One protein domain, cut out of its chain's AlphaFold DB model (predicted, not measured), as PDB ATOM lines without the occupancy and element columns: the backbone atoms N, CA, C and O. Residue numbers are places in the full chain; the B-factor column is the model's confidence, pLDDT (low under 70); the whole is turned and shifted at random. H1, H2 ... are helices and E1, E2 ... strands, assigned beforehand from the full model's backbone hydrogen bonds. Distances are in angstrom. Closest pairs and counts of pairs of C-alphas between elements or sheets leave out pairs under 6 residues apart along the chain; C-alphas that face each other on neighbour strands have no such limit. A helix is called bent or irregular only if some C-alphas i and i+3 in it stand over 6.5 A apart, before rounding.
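What this domain is: This is residues 273 to 373 of the 374 residues of a protein of Histidinibacterium sp. 176SS1-4 (UniProt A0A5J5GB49). A strongly twisted sheet of five parallel strands makes the body of this domain, and the longest helix, H1, runs along one face of it, over E1 and E2. The short helix H2 only grazes the sheet, and a long loop, residues 313 to 327, reaches out beyond the last residues of E2. The sheet's order is E3, E2, E1, E4, E5, and along the chain the elements come as E1, H1, E2, H2, E3, E4, E5. The printed part has 101 residues, of which under half are in these two named helices and five named strands; the class is mixed, helices and strands. The whole is compact and rounded, with a radius of gyration of the C-alphas of 12.6 A and spans of 33 by 29 by 22 A.

How they stand to each other: The inner strand E1, residues 275 to 282, is parallel to its neighbour E2, residues 308 to 312, at 33 degrees; N 309 and O 278 are 2.9 A apart, within hydrogen-bond range. On the other side of E1 is E4, residues 347 to 355, parallel at 50 degrees, with N 354 and O 279 at 2.9 A. The edge strand E3, residues 339 to 341, is parallel to E2 at 29 degrees, with N 310 and O 340 at 2.8 A. The other edge strand, E5, residues 369 to 372, is parallel to E4 at 69 degrees, with N 350 and O 371 at 2.9 A. E1 bends by 66 degrees at residue 278, and E4 by 98 degrees at residue 351. H1, residues 289 to 305, is on the sheet at a height over the sheet of 9.3 A. It lies over E1 and only just over E2, where 3 of its C-alphas fall, and it runs along the strands, at 2 degrees to E1 on the local plane. The closest C-alphas of H1 and E1 are those of Tyr 305 and Pro 277, 5.6 A apart. H1 is irregular, with C-alphas 296 and 299 7.3 A apart, and it has a kink of 56 degrees near residue 299. H2, residues 328 to 331, only grazes the sheet with residues 330 to 331, and is close to H1 but not clearly touching, with the C-alphas of Val 330 and Leu 295 at 7.3 A. E1, H1, E2 and E2, H2, E3 are strand-helix-strand units, two parallel neighbour strands with a helix between, each with a right-handed crossover. In H1, 11 of 13 O i to N i+4 pairs are within hydrogen-bond range; H2 is too short for such a pair.

Where its parts are: E1 begins at C-alpha 275, (21.789, -71.299, 69.612), and measures 18.9 A. H1 measures 22.6 A and begins at C-alpha 289, (30.815, -94.373, 83.170). E4 measures 18.2 A, E2 12.9 A, E5 10.0 A, E3 7.1 A and H2 4.9 A. E5 ends at C-alpha 372, (30.905, -69.495, 72.788).

The domain as a whole: The C-alphas farthest apart are those of Pro 319 and Lys 373, at 34.9 A. The printed part has no cut. The links from E2 to H2 and from E4 to E5 are long, with 15 and 13 residues. The mean pLDDT of the printed part is 89.0; residue 273, residues 316 to 318 and residue 322 are under 70.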
ATOM      1  N   PRO A 273      21.459 -69.948  62.935       57.16
ATOM      2  CA  PRO A 273      22.484 -70.833  63.478       57.16
ATOM      3  C   PRO A 273      22.035 -71.187  64.888       57.16
ATOM      4  O   PRO A 273      21.930 -70.315  65.747       57.16
ATOM      5  N   GLY A 274      21.631 -72.445  65.096       76.50
ATOM      6  CA  GLY A 274      20.827 -72.733  66.277       76.50
ATOM      7  C   GLY A 274      21.664 -72.483  67.510       76.50
ATOM      8  O   GLY A 274      22.703 -73.109  67.689       76.50
ATOM      9  N   HIS A 275      21.219 -71.530  68.311       90.62
ATOM     10  CA  HIS A 275      21.789 -71.299  69.612       90.62
ATOM     11  C   HIS A 275      21.428 -72.482  70.519       90.62
ATOM     12  O   HIS A 275      20.265 -72.906  70.561       90.62
ATOM     13  N   TYR A 276      22.434 -73.024  71.196       93.44
ATOM     14  CA  TYR A 276      22.319 -74.078  72.198       93.44
ATOM     15  C   TYR A 276      22.901 -73.539  73.502       93.44
ATOM     16  O   TYR A 276      24.118 -73.385  73.567       93.44
ATOM     17  N   PRO A 277      22.097 -73.261  74.541       96.00
ATOM     18  CA  PRO A 277      22.631 -72.773  75.813       96.00
ATOM     19  C   PRO A 277      23.747 -73.668  76.380       96.00
ATOM     20  O   PRO A 277      24.732 -73.167  76.921       96.00
ATOM     21  N   LEU A 278      23.661 -74.985  76.150       97.00
ATOM     22  CA  LEU A 278      24.727 -75.941  76.444       97.00
ATOM     23  C   LEU A 278      25.122 -76.757  75.206       97.00
ATOM     24  O   LEU A 278      24.271 -77.365  74.556       97.00
ATOM     25  N   VAL A 279      26.424 -76.846  74.928       96.69
ATOM     26  CA  VAL A 279      26.989 -77.813  73.974       96.69
ATOM     27  C   VAL A 279      27.918 -78.784  74.697       96.69
ATOM     28  O   VAL A 279      28.850 -78.376  75.383       96.69
ATOM     29  N   ILE A 280      27.679 -80.081  74.534       96.19
ATOM     30  CA  ILE A 280      28.421 -81.155  75.189       96.19
ATOM     31  C   ILE A 280      29.230 -81.916  74.146       96.19
ATOM     32  O   ILE A 280      28.675 -82.477  73.205       96.19
ATOM     33  N   PHE A 281      30.539 -81.980  74.346       95.06
ATOM     34  CA  PHE A 281      31.450 -82.830  73.592       95.06
ATOM     35  C   PHE A 281      31.654 -84.139  74.349       95.06
ATOM     36  O   PHE A 281      31.949 -84.133  75.548       95.06
ATOM     37  N   GLY A 282      31.541 -85.258  73.646       93.12
ATOM     38  CA  GLY A 282      31.855 -86.556  74.222       93.12
ATOM     39  C   GLY A 282      31.955 -87.655  73.180       93.12
ATOM     40  O   GLY A 282      31.437 -87.530  72.072       93.12
ATOM     41  N   ASP A 283      32.622 -88.741  73.553       91.50
ATOM     42  CA  ASP A 283      32.602 -89.984  72.786       91.50
ATOM     43  C   ASP A 283      31.359 -90.782  73.187       91.50
ATOM     44  O   ASP A 283      31.333 -91.417  74.246       91.50
ATOM     45  N   PHE A 284      30.298 -90.696  72.381       92.75
ATOM     46  CA  PHE A 284      29.009 -91.315  72.689       92.75
ATOM     47  C   PHE A 284      28.869 -92.714  72.075       92.75
ATOM     48  O   PHE A 284      27.765 -93.261  72.045       92.75
ATOM     49  N   ARG A 285      29.955 -93.316  71.567       89.88
ATOM     50  CA  ARG A 285      29.926 -94.633  70.899       89.88
ATOM     51  C   ARG A 285      29.671 -95.794  71.854       89.88
ATOM     52  O   ARG A 285      29.154 -96.827  71.429       89.88
ATOM     53  N   GLU A 286      29.975 -95.626  73.138       85.88
ATOM     54  CA  GLU A 286      29.729 -96.632  74.171       85.88
ATOM     55  C   GLU A 286      29.110 -96.028  75.443       85.88
ATOM     56  O   GLU A 286      29.396 -94.881  75.795       85.88
ATOM     57  N   PRO A 287      28.286 -96.788  76.188       84.62
ATOM     58  CA  PRO A 287      27.723 -96.345  77.460       84.62
ATOM     59  C   PRO A 287      28.759 -96.465  78.596       84.62
ATOM     60  O   PRO A 287      28.566 -97.242  79.537       84.62
ATOM     61  N   SER A 288      29.867 -95.723  78.492       86.00
ATOM     62  CA  SER A 288      30.912 -95.625  79.523       86.00
ATOM     63  C   SER A 288      30.389 -94.977  80.815       86.00
ATOM     64  O   SER A 288      29.276 -94.450  80.852       86.00
ATOM     65  N   GLY A 289      31.187 -94.995  81.890       87.94
ATOM     66  CA  GLY A 289      30.815 -94.373  83.170       87.94
ATOM     67  C   GLY A 289      30.432 -92.895  83.026       87.94
ATOM     68  O   GLY A 289      29.365 -92.498  83.485       87.94
ATOM     69  N   SER A 290      31.237 -92.108  82.301       88.62
ATOM     70  CA  SER A 290      30.943 -90.691  82.034       88.62
ATOM     71  C   SER A 290      29.656 -90.500  81.232       88.62
ATOM     72  O   SER A 290      28.889 -89.587  81.523       88.62
ATOM     73  N   ILE A 291      29.385 -91.376  80.255       92.25
ATOM     74  CA  ILE A 291      28.147 -91.315  79.470       92.25
ATOM     75  C   ILE A 291      26.932 -91.679  80.326       92.25
ATOM     76  O   ILE A 291      25.912 -91.009  80.228       92.25
ATOM     77  N   ARG A 292      27.018 -92.697  81.193       93.62
ATOM     78  CA  ARG A 292      25.912 -93.062  82.097       93.62
ATOM     79  C   ARG A 292      25.601 -91.948  83.092       93.62
ATOM     80  O   ARG A 292      24.444 -91.563  83.187       93.62
ATOM     81  N   ASN A 293      26.624 -91.371  83.722       94.12
ATOM     82  CA  ASN A 293      26.448 -90.228  84.621       94.12
ATOM     83  C   ASN A 293      25.794 -89.044  83.893       94.12
ATOM     84  O   ASN A 293      24.840 -88.460  84.393       94.12
ATOM     85  N   PHE A 294      26.248 -88.739  82.673       94.75
ATOM     86  CA  PHE A 294      25.606 -87.734  81.827       94.75
ATOM     87  C   PHE A 294      24.129 -88.050  81.560       94.75
ATOM     88  O   PHE A 294      23.288 -87.161  81.659       94.75
ATOM     89  N   LEU A 295      23.795 -89.296  81.216       95.94
ATOM     90  CA  LEU A 295      22.414 -89.700  80.941       95.94
ATOM     91  C   LEU A 295      21.520 -89.604  82.185       95.94
ATOM     92  O   LEU A 295      20.343 -89.270  82.039       95.94
ATOM     93  N   ASP A 296      22.069 -89.860  83.373       96.44
ATOM     94  CA  ASP A 296      21.370 -89.707  84.652       96.44
ATOM     95  C   ASP A 296      21.132 -88.223  84.996       96.44
ATOM     96  O   ASP A 296      20.068 -87.864  85.502       96.44
ATOM     97  N   GLU A 297      22.079 -87.339  84.663       96.56
ATOM     98  CA  GLU A 297      21.969 -85.884  84.863       96.56
ATOM     99  C   GLU A 297      21.179 -85.162  83.760       96.56
ATOM    100  O   GLU A 297      20.737 -84.025  83.950       96.56
ATOM    101  N   LEU A 298      20.968 -85.804  82.609       96.38
ATOM    102  CA  LEU A 298      20.358 -85.191  81.430       96.38
ATOM    103  C   LEU A 298      19.015 -84.488  81.715       96.38
ATOM    104  O   LEU A 298      18.844 -83.376  81.217       96.38
ATOM    105  N   PRO A 299      18.079 -85.030  82.525       97.50
ATOM    106  CA  PRO A 299      16.844 -84.317  82.865       97.50
ATOM    107  C   PRO A 299      17.085 -82.975  83.570       97.50
ATOM    108  O   PRO A 299      16.405 -81.997  83.271       97.50
ATOM    109  N   VAL A 300      18.079 -82.907  84.463       97.62
ATOM    110  CA  VAL A 300      18.454 -81.677  85.181       97.62
ATOM    111  C   VAL A 300      19.106 -80.678  84.226       97.62
ATOM    112  O   VAL A 300      18.834 -79.480  84.285       97.62
ATOM    113  N   LEU A 301      19.944 -81.164  83.307       96.94
ATOM    114  CA  LEU A 301      20.539 -80.321  82.271       96.94
ATOM    115  C   LEU A 301      19.470 -79.760  81.320       96.94
ATOM    116  O   LEU A 301      19.556 -78.593  80.944       96.94
ATOM    117  N   ILE A 302      18.457 -80.551  80.958       97.00
ATOM    118  CA  ILE A 302      17.334 -80.093  80.128       97.00
ATOM    119  C   ILE A 302      16.533 -79.013  80.860       97.00
ATOM    120  O   ILE A 302      16.249 -77.984  80.256       97.00
ATOM    121  N   ASP A 303      16.218 -79.199  82.143       97.38
ATOM    122  CA  ASP A 303      15.504 -78.195  82.945       97.38
ATOM    123  C   ASP A 303      16.278 -76.867  83.022       97.38
ATOM    124  O   ASP A 303      15.723 -75.789  82.816       97.38
ATOM    125  N   LYS A 304      17.599 -76.948  83.222       97.19
ATOM    126  CA  LYS A 304      18.462 -75.769  83.353       97.19
ATOM    127  C   LYS A 304      18.706 -75.030  82.036       97.19
ATOM    128  O   LYS A 304      18.746 -73.802  82.028       97.19
ATOM    129  N   TYR A 305      18.960 -75.758  80.950       96.00
ATOM    130  CA  TYR A 305      19.447 -75.175  79.695       96.00
ATOM    131  C   TYR A 305      18.390 -75.145  78.588       96.00
ATOM    132  O   TYR A 305      18.575 -74.442  77.599       96.00
ATOM    133  N   GLY A 306      17.297 -75.902  78.717       94.12
ATOM    134  CA  GLY A 306      16.209 -76.021  77.743       94.12
ATOM    135  C   GLY A 306      16.591 -76.749  76.450       94.12
ATOM    136  O   GLY A 306      15.830 -77.578  75.956       94.12
ATOM    137  N   ARG A 307      17.776 -76.464  75.901       93.69
ATOM    138  CA  ARG A 307      18.286 -77.030  74.655       93.69
ATOM    139  C   ARG A 307      19.774 -77.360  74.758       93.69
ATOM    140  O   ARG A 307      20.586 -76.538  75.177       93.69
ATOM    141  N   ILE A 308      20.127 -78.563  74.321       96.62
ATOM    142  CA  ILE A 308      21.457 -79.153  74.442       96.62
ATOM    143  C   ILE A 308      21.914 -79.662  73.074       96.62
ATOM    144  O   ILE A 308      21.206 -80.417  72.404       96.62
ATOM    145  N   GLY A 309      23.107 -79.240  72.657       95.56
ATOM    146  CA  GLY A 309      23.782 -79.759  71.471       95.56
ATOM    147  C   GLY A 309      24.791 -80.832  71.866       95.56
ATOM    148  O   GLY A 309      25.636 -80.580  72.717       95.56
ATOM    149  N   LEU A 310      24.732 -82.014  71.260       95.88
ATOM    150  CA  LEU A 310      25.708 -83.084  71.464       95.88
ATOM    151  C   LEU A 310      26.676 -83.130  70.285       95.88
ATOM    152  O   LEU A 310      26.253 -83.282  69.141       95.88
ATOM    153  N   VAL A 311      27.971 -83.031  70.554       94.31
ATOM    154  CA  VAL A 311      29.028 -83.167  69.551       94.31
ATOM    155  C   VAL A 311      29.722 -84.503  69.759       94.31
ATOM    156  O   VAL A 311      30.439 -84.680  70.744       94.31
ATOM    157  N   GLU A 312      29.520 -85.428  68.819       91.62
ATOM    158  CA  GLU A 312      30.250 -86.698  68.778       91.62
ATOM    159  C   GLU A 312      31.743 -86.418  68.566       91.62
ATOM    160  O   GLU A 312      32.186 -86.051  67.476       91.62
ATOM    161  N   ALA A 313      32.500 -86.563  69.648       89.06
ATOM    162  CA  ALA A 313      33.891 -86.179  69.779       89.06
ATOM    163  C   ALA A 313      34.688 -87.382  70.297       89.06
ATOM    164  O   ALA A 313      34.894 -87.551  71.496       89.06
ATOM    165  N   GLN A 314      35.129 -88.230  69.365       85.19
ATOM    166  CA  GLN A 314      35.835 -89.481  69.676       85.19
ATOM    167  C   GLN A 314      37.102 -89.272  70.533       85.19
ATOM    168  O   GLN A 314      37.825 -88.280  70.389       85.19
ATOM    169  N   ILE A 315      37.414 -90.246  71.379       83.00
ATOM    170  CA  ILE A 315      38.703 -90.334  72.071       83.00
ATOM    171  C   ILE A 315      39.633 -91.187  71.202       83.00
ATOM    172  O   ILE A 315      39.267 -92.291  70.794       83.00
ATOM    173  N   TYR A 316      40.821 -90.664  70.884       68.75
ATOM    174  CA  TYR A 316      41.762 -91.308  69.957       68.75
ATOM    175  C   TYR A 316      42.289 -92.655  70.465       68.75
ATOM    176  O   TYR A 316      42.438 -93.582  69.671       68.75
ATOM    177  N   ASP A 317      42.492 -92.775  71.776       69.06
ATOM    178  CA  ASP A 317      43.036 -93.982  72.408       69.06
ATOM    179  C   ASP A 317      41.954 -95.003  72.801       69.06
ATOM    180  O   ASP A 317      42.252 -96.051  73.377       69.06
ATOM    181  N   ALA A 318      40.681 -94.736  72.482       66.81
ATOM    182  CA  ALA A 318      39.614 -95.695  72.727       66.81
ATOM    183  C   ALA A 318      39.725 -96.880  71.745       66.81
ATOM    184  O   ALA A 318      39.798 -96.663  70.530       66.81
ATOM    185  N   PRO A 319      39.638 -98.144  72.208       72.81
ATOM    186  CA  PRO A 319      39.683 -99.335  71.354       72.81
ATOM    187  C   PRO A 319      38.366 -99.557  70.577       72.81
ATOM    188  O   PRO A 319      37.928-100.689  70.368       72.81
ATOM    189  N   LEU A 320      37.705 -98.476  70.158       74.19
ATOM    190  CA  LEU A 320      36.412 -98.487  69.489       74.19
ATOM    191  C   LEU A 320      36.571 -98.241  67.987       74.19
ATOM    192  O   LEU A 320      37.236 -97.278  67.586       74.19
ATOM    193  N   PRO A 321      35.904 -99.033  67.123       72.69
ATOM    194  CA  PRO A 321      35.911 -98.799  65.687       72.69
ATOM    195  C   PRO A 321      35.492 -97.366  65.342       72.69
ATOM    196  O   PRO A 321      34.445 -96.880  65.776       72.69
ATOM    197  N   SER A 322      36.265 -96.698  64.486       66.31
ATOM    198  CA  SER A 322      35.965 -95.330  64.039       66.31
ATOM    199  C   SER A 322      34.644 -95.219  63.274       66.31
ATOM    200  O   SER A 322      34.083 -94.127  63.199       66.31
ATOM    201  N   ALA A 323      34.136 -96.336  62.739       71.19
ATOM    202  CA  ALA A 323      32.856 -96.460  62.038       71.19
ATOM    203  C   ALA A 323      31.644 -96.699  62.962       71.19
ATOM    204  O   ALA A 323      30.518 -96.739  62.473       71.19
ATOM    205  N   MET A 324      31.855 -96.881  64.270       81.56
ATOM    206  CA  MET A 324      30.770 -97.033  65.240       81.56
ATOM    207  C   MET A 324      30.059 -95.687  65.444       81.56
ATOM    208  O   MET A 324      30.720 -94.657  65.572       81.56
ATOM    209  N   GLY A 325      28.728 -95.687  65.389       86.19
ATOM    210  CA  GLY A 325      27.903 -94.503  65.654       86.19
ATOM    211  C   GLY A 325      27.603 -94.328  67.143       86.19
ATOM    212  O   GLY A 325      28.042 -95.132  67.964       86.19
ATOM    213  N   ILE A 326      26.817 -93.301  67.471       91.94
ATOM    214  CA  ILE A 326      26.305 -93.050  68.828       91.94
ATOM    215  C   ILE A 326      25.553 -94.285  69.347       91.94
ATOM    216  O   ILE A 326      24.750 -94.884  68.620       91.94
ATOM    217  N   CYS A 327      25.793 -94.664  70.604       92.62
ATOM    218  CA  CYS A 327      25.197 -95.849  71.204       92.62
ATOM    219  C   CYS A 327      23.662 -95.731  71.333       92.62
ATOM    220  O   CYS A 327      23.118 -94.624  71.447       92.62
ATOM    221  N   PRO A 328      22.932 -96.865  71.335       93.69
ATOM    222  CA  PRO A 328      21.477 -96.888  71.485       93.69
ATOM    223  C   PRO A 328      20.947 -96.103  72.694       93.69
ATOM    224  O   PRO A 328      19.893 -95.475  72.595       93.69
ATOM    225  N   GLU A 329      21.666 -96.126  73.818       94.38
ATOM    226  CA  GLU A 329      21.293 -95.462  75.065       94.38
ATOM    227  C   GLU A 329      21.219 -93.946  74.875       94.38
ATOM    228  O   GLU A 329      20.177 -93.352  75.146       94.38
ATOM    229  N   VAL A 330      22.270 -93.334  74.319       95.50
ATOM    230  CA  VAL A 330      22.300 -91.894  74.016       95.50
ATOM    231  C   VAL A 330      21.322 -91.557  72.891       95.50
ATOM    232  O   VAL A 330      20.553 -90.603  73.004       95.50
ATOM    233  N   ARG A 331      21.275 -92.372  71.828       94.75
ATOM    234  CA  ARG A 331      20.382 -92.161  70.676       94.75
ATOM    235  C   ARG A 331      18.908 -92.120  71.083       94.75
ATOM    236  O   ARG A 331      18.152 -91.315  70.548       94.75
ATOM    237  N   SER A 332      18.513 -92.938  72.060       94.00
ATOM    238  CA  SER A 332      17.148 -92.970  72.599       94.00
ATOM    239  C   SER A 332      16.748 -91.727  73.404       94.00
ATOM    240  O   SER A 332      15.572 -91.575  73.732       94.00
ATOM    241  N   ARG A 333      17.707 -90.853  73.747       95.00
ATOM    242  CA  ARG A 333      17.475 -89.595  74.473       95.00
ATOM    243  C   ARG A 333      17.449 -88.359  73.579       95.00
ATOM    244  O   ARG A 333      17.194 -87.270  74.085       95.00
ATOM    245  N   LEU A 334      17.709 -88.502  72.280       94.06
ATOM    246  CA  LEU A 334      17.626 -87.377  71.357       94.06
ATOM    247  C   LEU A 334      16.166 -86.977  71.133       94.06
ATOM    248  O   LEU A 334      15.311 -87.827  70.883       94.06
ATOM    249  N   VAL A 335      15.895 -85.676  71.185       91.25
ATOM    250  CA  VAL A 335      14.553 -85.099  71.056       91.25
ATOM    251  C   VAL A 335      14.653 -83.820  70.231       91.25
ATOM    252  O   VAL A 335      15.476 -82.952  70.530       91.25
ATOM    253  N   ASP A 336      13.813 -83.698  69.197       87.62
ATOM    254  CA  ASP A 336      13.794 -82.526  68.312       87.62
ATOM    255  C   ASP A 336      13.645 -81.227  69.110       87.62
ATOM    256  O   ASP A 336      12.756 -81.094  69.946       87.62
ATOM    257  N   GLY A 337      14.541 -80.272  68.859       88.00
ATOM    258  CA  GLY A 337      14.544 -78.977  69.539       88.00
ATOM    259  C   GLY A 337      14.986 -78.984  71.009       88.00
ATOM    260  O   GLY A 337      15.091 -77.899  71.573       88.00
ATOM    261  N   VAL A 338      15.291 -80.143  71.607       92.69
ATOM    262  CA  VAL A 338      15.711 -80.257  73.019       92.69
ATOM    263  C   VAL A 338      17.109 -80.860  73.136       92.69
ATOM    264  O   VAL A 338      18.004 -80.199  73.643       92.69
ATOM    265  N   VAL A 339      17.332 -82.079  72.639       94.94
ATOM    266  CA  VAL A 339      18.647 -82.744  72.658       94.94
ATOM    267  C   VAL A 339      18.963 -83.207  71.246       94.94
ATOM    268  O   VAL A 339      18.358 -84.155  70.743       94.94
ATOM    269  N   GLU A 340      19.896 -82.527  70.586       93.00
ATOM    270  CA  GLU A 340      20.192 -82.745  69.169       93.00
ATOM    271  C   GLU A 340      21.683 -82.970  68.943       93.00
ATOM    272  O   GLU A 340      22.518 -82.352  69.598       93.00
ATOM    273  N   VAL A 341      22.024 -83.818  67.973       93.44
ATOM    274  CA  VAL A 341      23.414 -83.986  67.539       93.44
ATOM    275  C   VAL A 341      23.795 -82.822  66.630       93.44
ATOM    276  O   VAL A 341      23.103 -82.552  65.646       93.44
ATOM    277  N   VAL A 342      24.904 -82.164  66.957       92.00
ATOM    278  CA  VAL A 342      25.524 -81.112  66.154       92.00
ATOM    279  C   VAL A 342      26.672 -81.733  65.365       92.00
ATOM    280  O   VAL A 342      27.566 -82.367  65.930       92.00
ATOM    281  N   VAL A 343      26.644 -81.581  64.044       89.12
ATOM    282  CA  VAL A 343      27.527 -82.315  63.125       89.12
ATOM    283  C   VAL A 343      28.472 -81.396  62.360       89.12
ATOM    284  O   VAL A 343      28.200 -80.220  62.143       89.12
ATOM    285  N   TYR A 344      29.584 -81.955  61.876       85.75
ATOM    286  CA  TYR A 344      30.493 -81.246  60.973       85.75
ATOM    287  C   TYR A 344      29.749 -80.594  59.796       85.75
ATOM    288  O   TYR A 344      28.957 -81.250  59.114       85.75
ATOM    289  N   GLY A 345      30.066 -79.323  59.539       79.50
ATOM    290  CA  GLY A 345      29.392 -78.474  58.552       79.50
ATOM    291  C   GLY A 345      28.368 -77.515  59.164       79.50
ATOM    292  O   GLY A 345      27.976 -76.562  58.494       79.50
ATOM    293  N   GLU A 346      27.976 -77.723  60.424       84.62
ATOM    294  CA  GLU A 346      27.146 -76.787  61.179       84.62
ATOM    295  C   GLU A 346      28.005 -75.745  61.904       84.62
ATOM    296  O   GLU A 346      29.046 -76.069  62.479       84.62
ATOM    297  N   THR A 347      27.526 -74.498  61.903       88.06
ATOM    298  CA  THR A 347      28.002 -73.432  62.789       88.06
ATOM    299  C   THR A 347      26.912 -73.132  63.809       88.06
ATOM    300  O   THR A 347      25.787 -72.785  63.436       88.06
ATOM    301  N   VAL A 348      27.236 -73.257  65.095       91.19
ATOM    302  CA  VAL A 348      26.308 -73.025  66.211       91.19
ATOM    303  C   VAL A 348      26.913 -72.069  67.234       91.19
ATOM    304  O   VAL A 348      28.133 -71.951  67.350       91.19
ATOM    305  N   THR A 349      26.054 -71.390  67.993       94.12
ATOM    306  CA  THR A 349      26.485 -70.584  69.145       94.12
ATOM    307  C   THR A 349      26.028 -71.229  70.443       94.12
ATOM    308  O   THR A 349      24.986 -71.885  70.467       94.12
ATOM    309  N   CYS A 350      26.769 -71.018  71.523       95.75
ATOM    310  CA  CYS A 350      26.412 -71.519  72.846       95.75
ATOM    311  C   CYS A 350      26.824 -70.569  73.963       95.75
ATOM    312  O   CYS A 350      27.668 -69.701  73.742       95.75
ATOM    313  N   ASP A 351      26.226 -70.735  75.141       95.69
ATOM    314  CA  ASP A 351      26.634 -69.997  76.342       95.69
ATOM    315  C   ASP A 351      27.744 -70.755  77.074       95.69
ATOM    316  O   ASP A 351      28.693 -70.164  77.583       95.69
ATOM    317  N   VAL A 352      27.639 -72.088  77.107       95.44
ATOM    318  CA  VAL A 352      28.583 -72.960  77.806       95.44
ATOM    319  C   VAL A 352      28.908 -74.186  76.960       95.44
ATOM    320  O   VAL A 352      28.039 -74.766  76.303       95.44
ATOM    321  N   THR A 353      30.170 -74.619  77.026       95.19
ATOM    322  CA  THR A 353      30.592 -75.937  76.541       95.19
ATOM    323  C   THR A 353      30.986 -76.840  77.703       95.19
ATOM    324  O   THR A 353      31.522 -76.373  78.708       95.19
ATOM    325  N   LEU A 354      30.729 -78.138  77.564       94.00
ATOM    326  CA  LEU A 354      31.132 -79.170  78.518       94.00
ATOM    327  C   LEU A 354      31.798 -80.327  77.768       94.00
ATOM    328  O   LEU A 354      31.380 -80.669  76.665       94.00
ATOM    329  N   ARG A 355      32.831 -80.932  78.354       93.12
ATOM    330  CA  ARG A 355      33.494 -82.132  77.827       93.12
ATOM    331  C   ARG A 355      33.284 -83.273  78.813       93.12
ATOM    332  O   ARG A 355      33.667 -83.142  79.970       93.12
ATOM    333  N   LEU A 356      32.668 -84.369  78.370       92.19
ATOM    334  CA  LEU A 356      32.441 -85.548  79.223       92.19
ATOM    335  C   LEU A 356      33.721 -86.350  79.463       92.19
ATOM    336  O   LEU A 356      33.850 -87.030  80.480       92.19
ATOM    337  N   GLN A 357      34.656 -86.272  78.521       89.50
ATOM    338  CA  GLN A 357      35.994 -86.833  78.618       89.50
ATOM    339  C   GLN A 357      37.000 -85.758  78.191       89.50
ATOM    340  O   GLN A 357      36.752 -85.039  77.222       89.50
ATOM    341  N   GLU A 358      38.111 -85.630  78.920       83.25
ATOM    342  CA  GLU A 358      39.084 -84.534  78.764       83.25
ATOM    343  C   GLU A 358      39.610 -84.424  77.322       83.25
ATOM    344  O   GLU A 358      39.566 -83.350  76.717       83.25
ATOM    345  N   ASP A 359      39.954 -85.566  76.722       84.00
ATOM    346  CA  ASP A 359      40.536 -85.649  75.379       84.00
ATOM    347  C   ASP A 359      39.509 -85.762  74.237       84.00
ATOM    348  O   ASP A 359      39.883 -85.902  73.068       84.00
ATOM    349  N   ALA A 360      38.205 -85.702  74.531       82.62
ATOM    350  CA  ALA A 360      37.149 -85.884  73.531       82.62
ATOM    351  C   ALA A 360      37.289 -84.879  72.372       82.62
ATOM    352  O   ALA A 360      37.109 -83.677  72.547       82.62
ATOM    353  N   GLY A 361      37.591 -85.337  71.154       79.19
ATOM    354  CA  GLY A 361      37.705 -84.453  69.986       79.19
ATOM    355  C   GLY A 361      39.013 -83.658  69.863       79.19
ATOM    356  O   GLY A 361      39.139 -82.860  68.931       79.19
ATOM    357  N   VAL A 362      39.998 -83.857  70.744       80.62
ATOM    358  CA  VAL A 362      41.314 -83.195  70.642       80.62
ATOM    359  C   VAL A 362      42.029 -83.644  69.369       80.62
ATOM    360  O   VAL A 362      42.314 -84.819  69.209       80.62
ATOM    361  N   GLY A 363      42.335 -82.719  68.450       77.75
ATOM    362  CA  GLY A 363      43.027 -83.029  67.187       77.75
ATOM    363  C   GLY A 363      42.125 -83.538  66.054       77.75
ATOM    364  O   GLY A 363      42.622 -83.844  64.967       77.75
ATOM    365  N   GLN A 364      40.803 -83.590  66.256       80.88
ATOM    366  CA  GLN A 364      39.874 -84.008  65.208       80.88
ATOM    367  C   GLN A 364      39.581 -82.903  64.202       80.88
ATOM    368  O   GLN A 364      39.208 -81.785  64.547       80.88
ATOM    369  N   LYS A 365      39.675 -83.259  62.921       78.88
ATOM    370  CA  LYS A 365      39.417 -82.344  61.803       78.88
ATOM    371  C   LYS A 365      37.927 -82.113  61.528       78.88
ATOM    372  O   LYS A 365      37.563 -81.065  61.005       78.88
ATOM    373  N   PHE A 366      37.075 -83.096  61.817       82.44
ATOM    374  CA  PHE A 366      35.679 -83.120  61.366       82.44
ATOM    375  C   PHE A 366      34.688 -82.896  62.516       82.44
ATOM    376  O   PHE A 366      33.802 -83.717  62.740       82.44
ATOM    377  N   LEU A 367      34.839 -81.774  63.222       87.31
ATOM    378  CA  LEU A 367      33.919 -81.304  64.265       87.31
ATOM    379  C   LEU A 367      33.121 -80.072  63.788       87.31
ATOM    380  O   LEU A 367      33.600 -79.347  62.914       87.31
ATOM    381  N   PRO A 368      31.908 -79.823  64.316       89.19
ATOM    382  CA  PRO A 368      31.170 -78.585  64.050       89.19
ATOM    383  C   PRO A 368      31.923 -77.331  64.521       89.19
ATOM    384  O   PRO A 368      32.758 -77.393  65.423       89.19
ATOM    385  N   ASP A 369      31.575 -76.180  63.943       90.38
ATOM    386  CA  ASP A 369      32.041 -74.865  64.398       90.38
ATOM    387  C   ASP A 369      31.146 -74.387  65.554       90.38
ATOM    388  O   ASP A 369      30.022 -73.923  65.344       90.38
ATOM    389  N   VAL A 370      31.625 -74.549  66.789       92.62
ATOM    390  CA  VAL A 370      30.908 -74.174  68.016       92.62
ATOM    391  C   VAL A 370      31.515 -72.893  68.583       92.62
ATOM    392  O   VAL A 370      32.667 -72.886  69.015       92.62
ATOM    393  N   ARG A 371      30.733 -71.810  68.620       93.69
ATOM    394  CA  ARG A 371      31.175 -70.490  69.100       93.69
ATOM    395  C   ARG A 371      30.549 -70.162  70.451       93.69
ATOM    396  O   ARG A 371      29.326 -70.088  70.563       93.69
ATOM    397  N   VAL A 372      31.373 -69.949  71.470       92.19
ATOM    398  CA  VAL A 372      30.905 -69.495  72.788       92.19
ATOM    399  C   VAL A 372      30.626 -67.994  72.717       92.19
ATOM    400  O   VAL A 372      31.466 -67.239  72.223       92.19
ATOM    401  N   LYS A 373      29.439 -67.558  73.151       86.31
ATOM    402  CA  LYS A 373      29.127 -66.133  73.306       86.31
ATOM    403  C   LYS A 373      29.923 -65.603  74.502       86.31
ATOM    404  O   LYS A 373      29.756 -66.107  75.608       86.31
TER     405      LYS A 373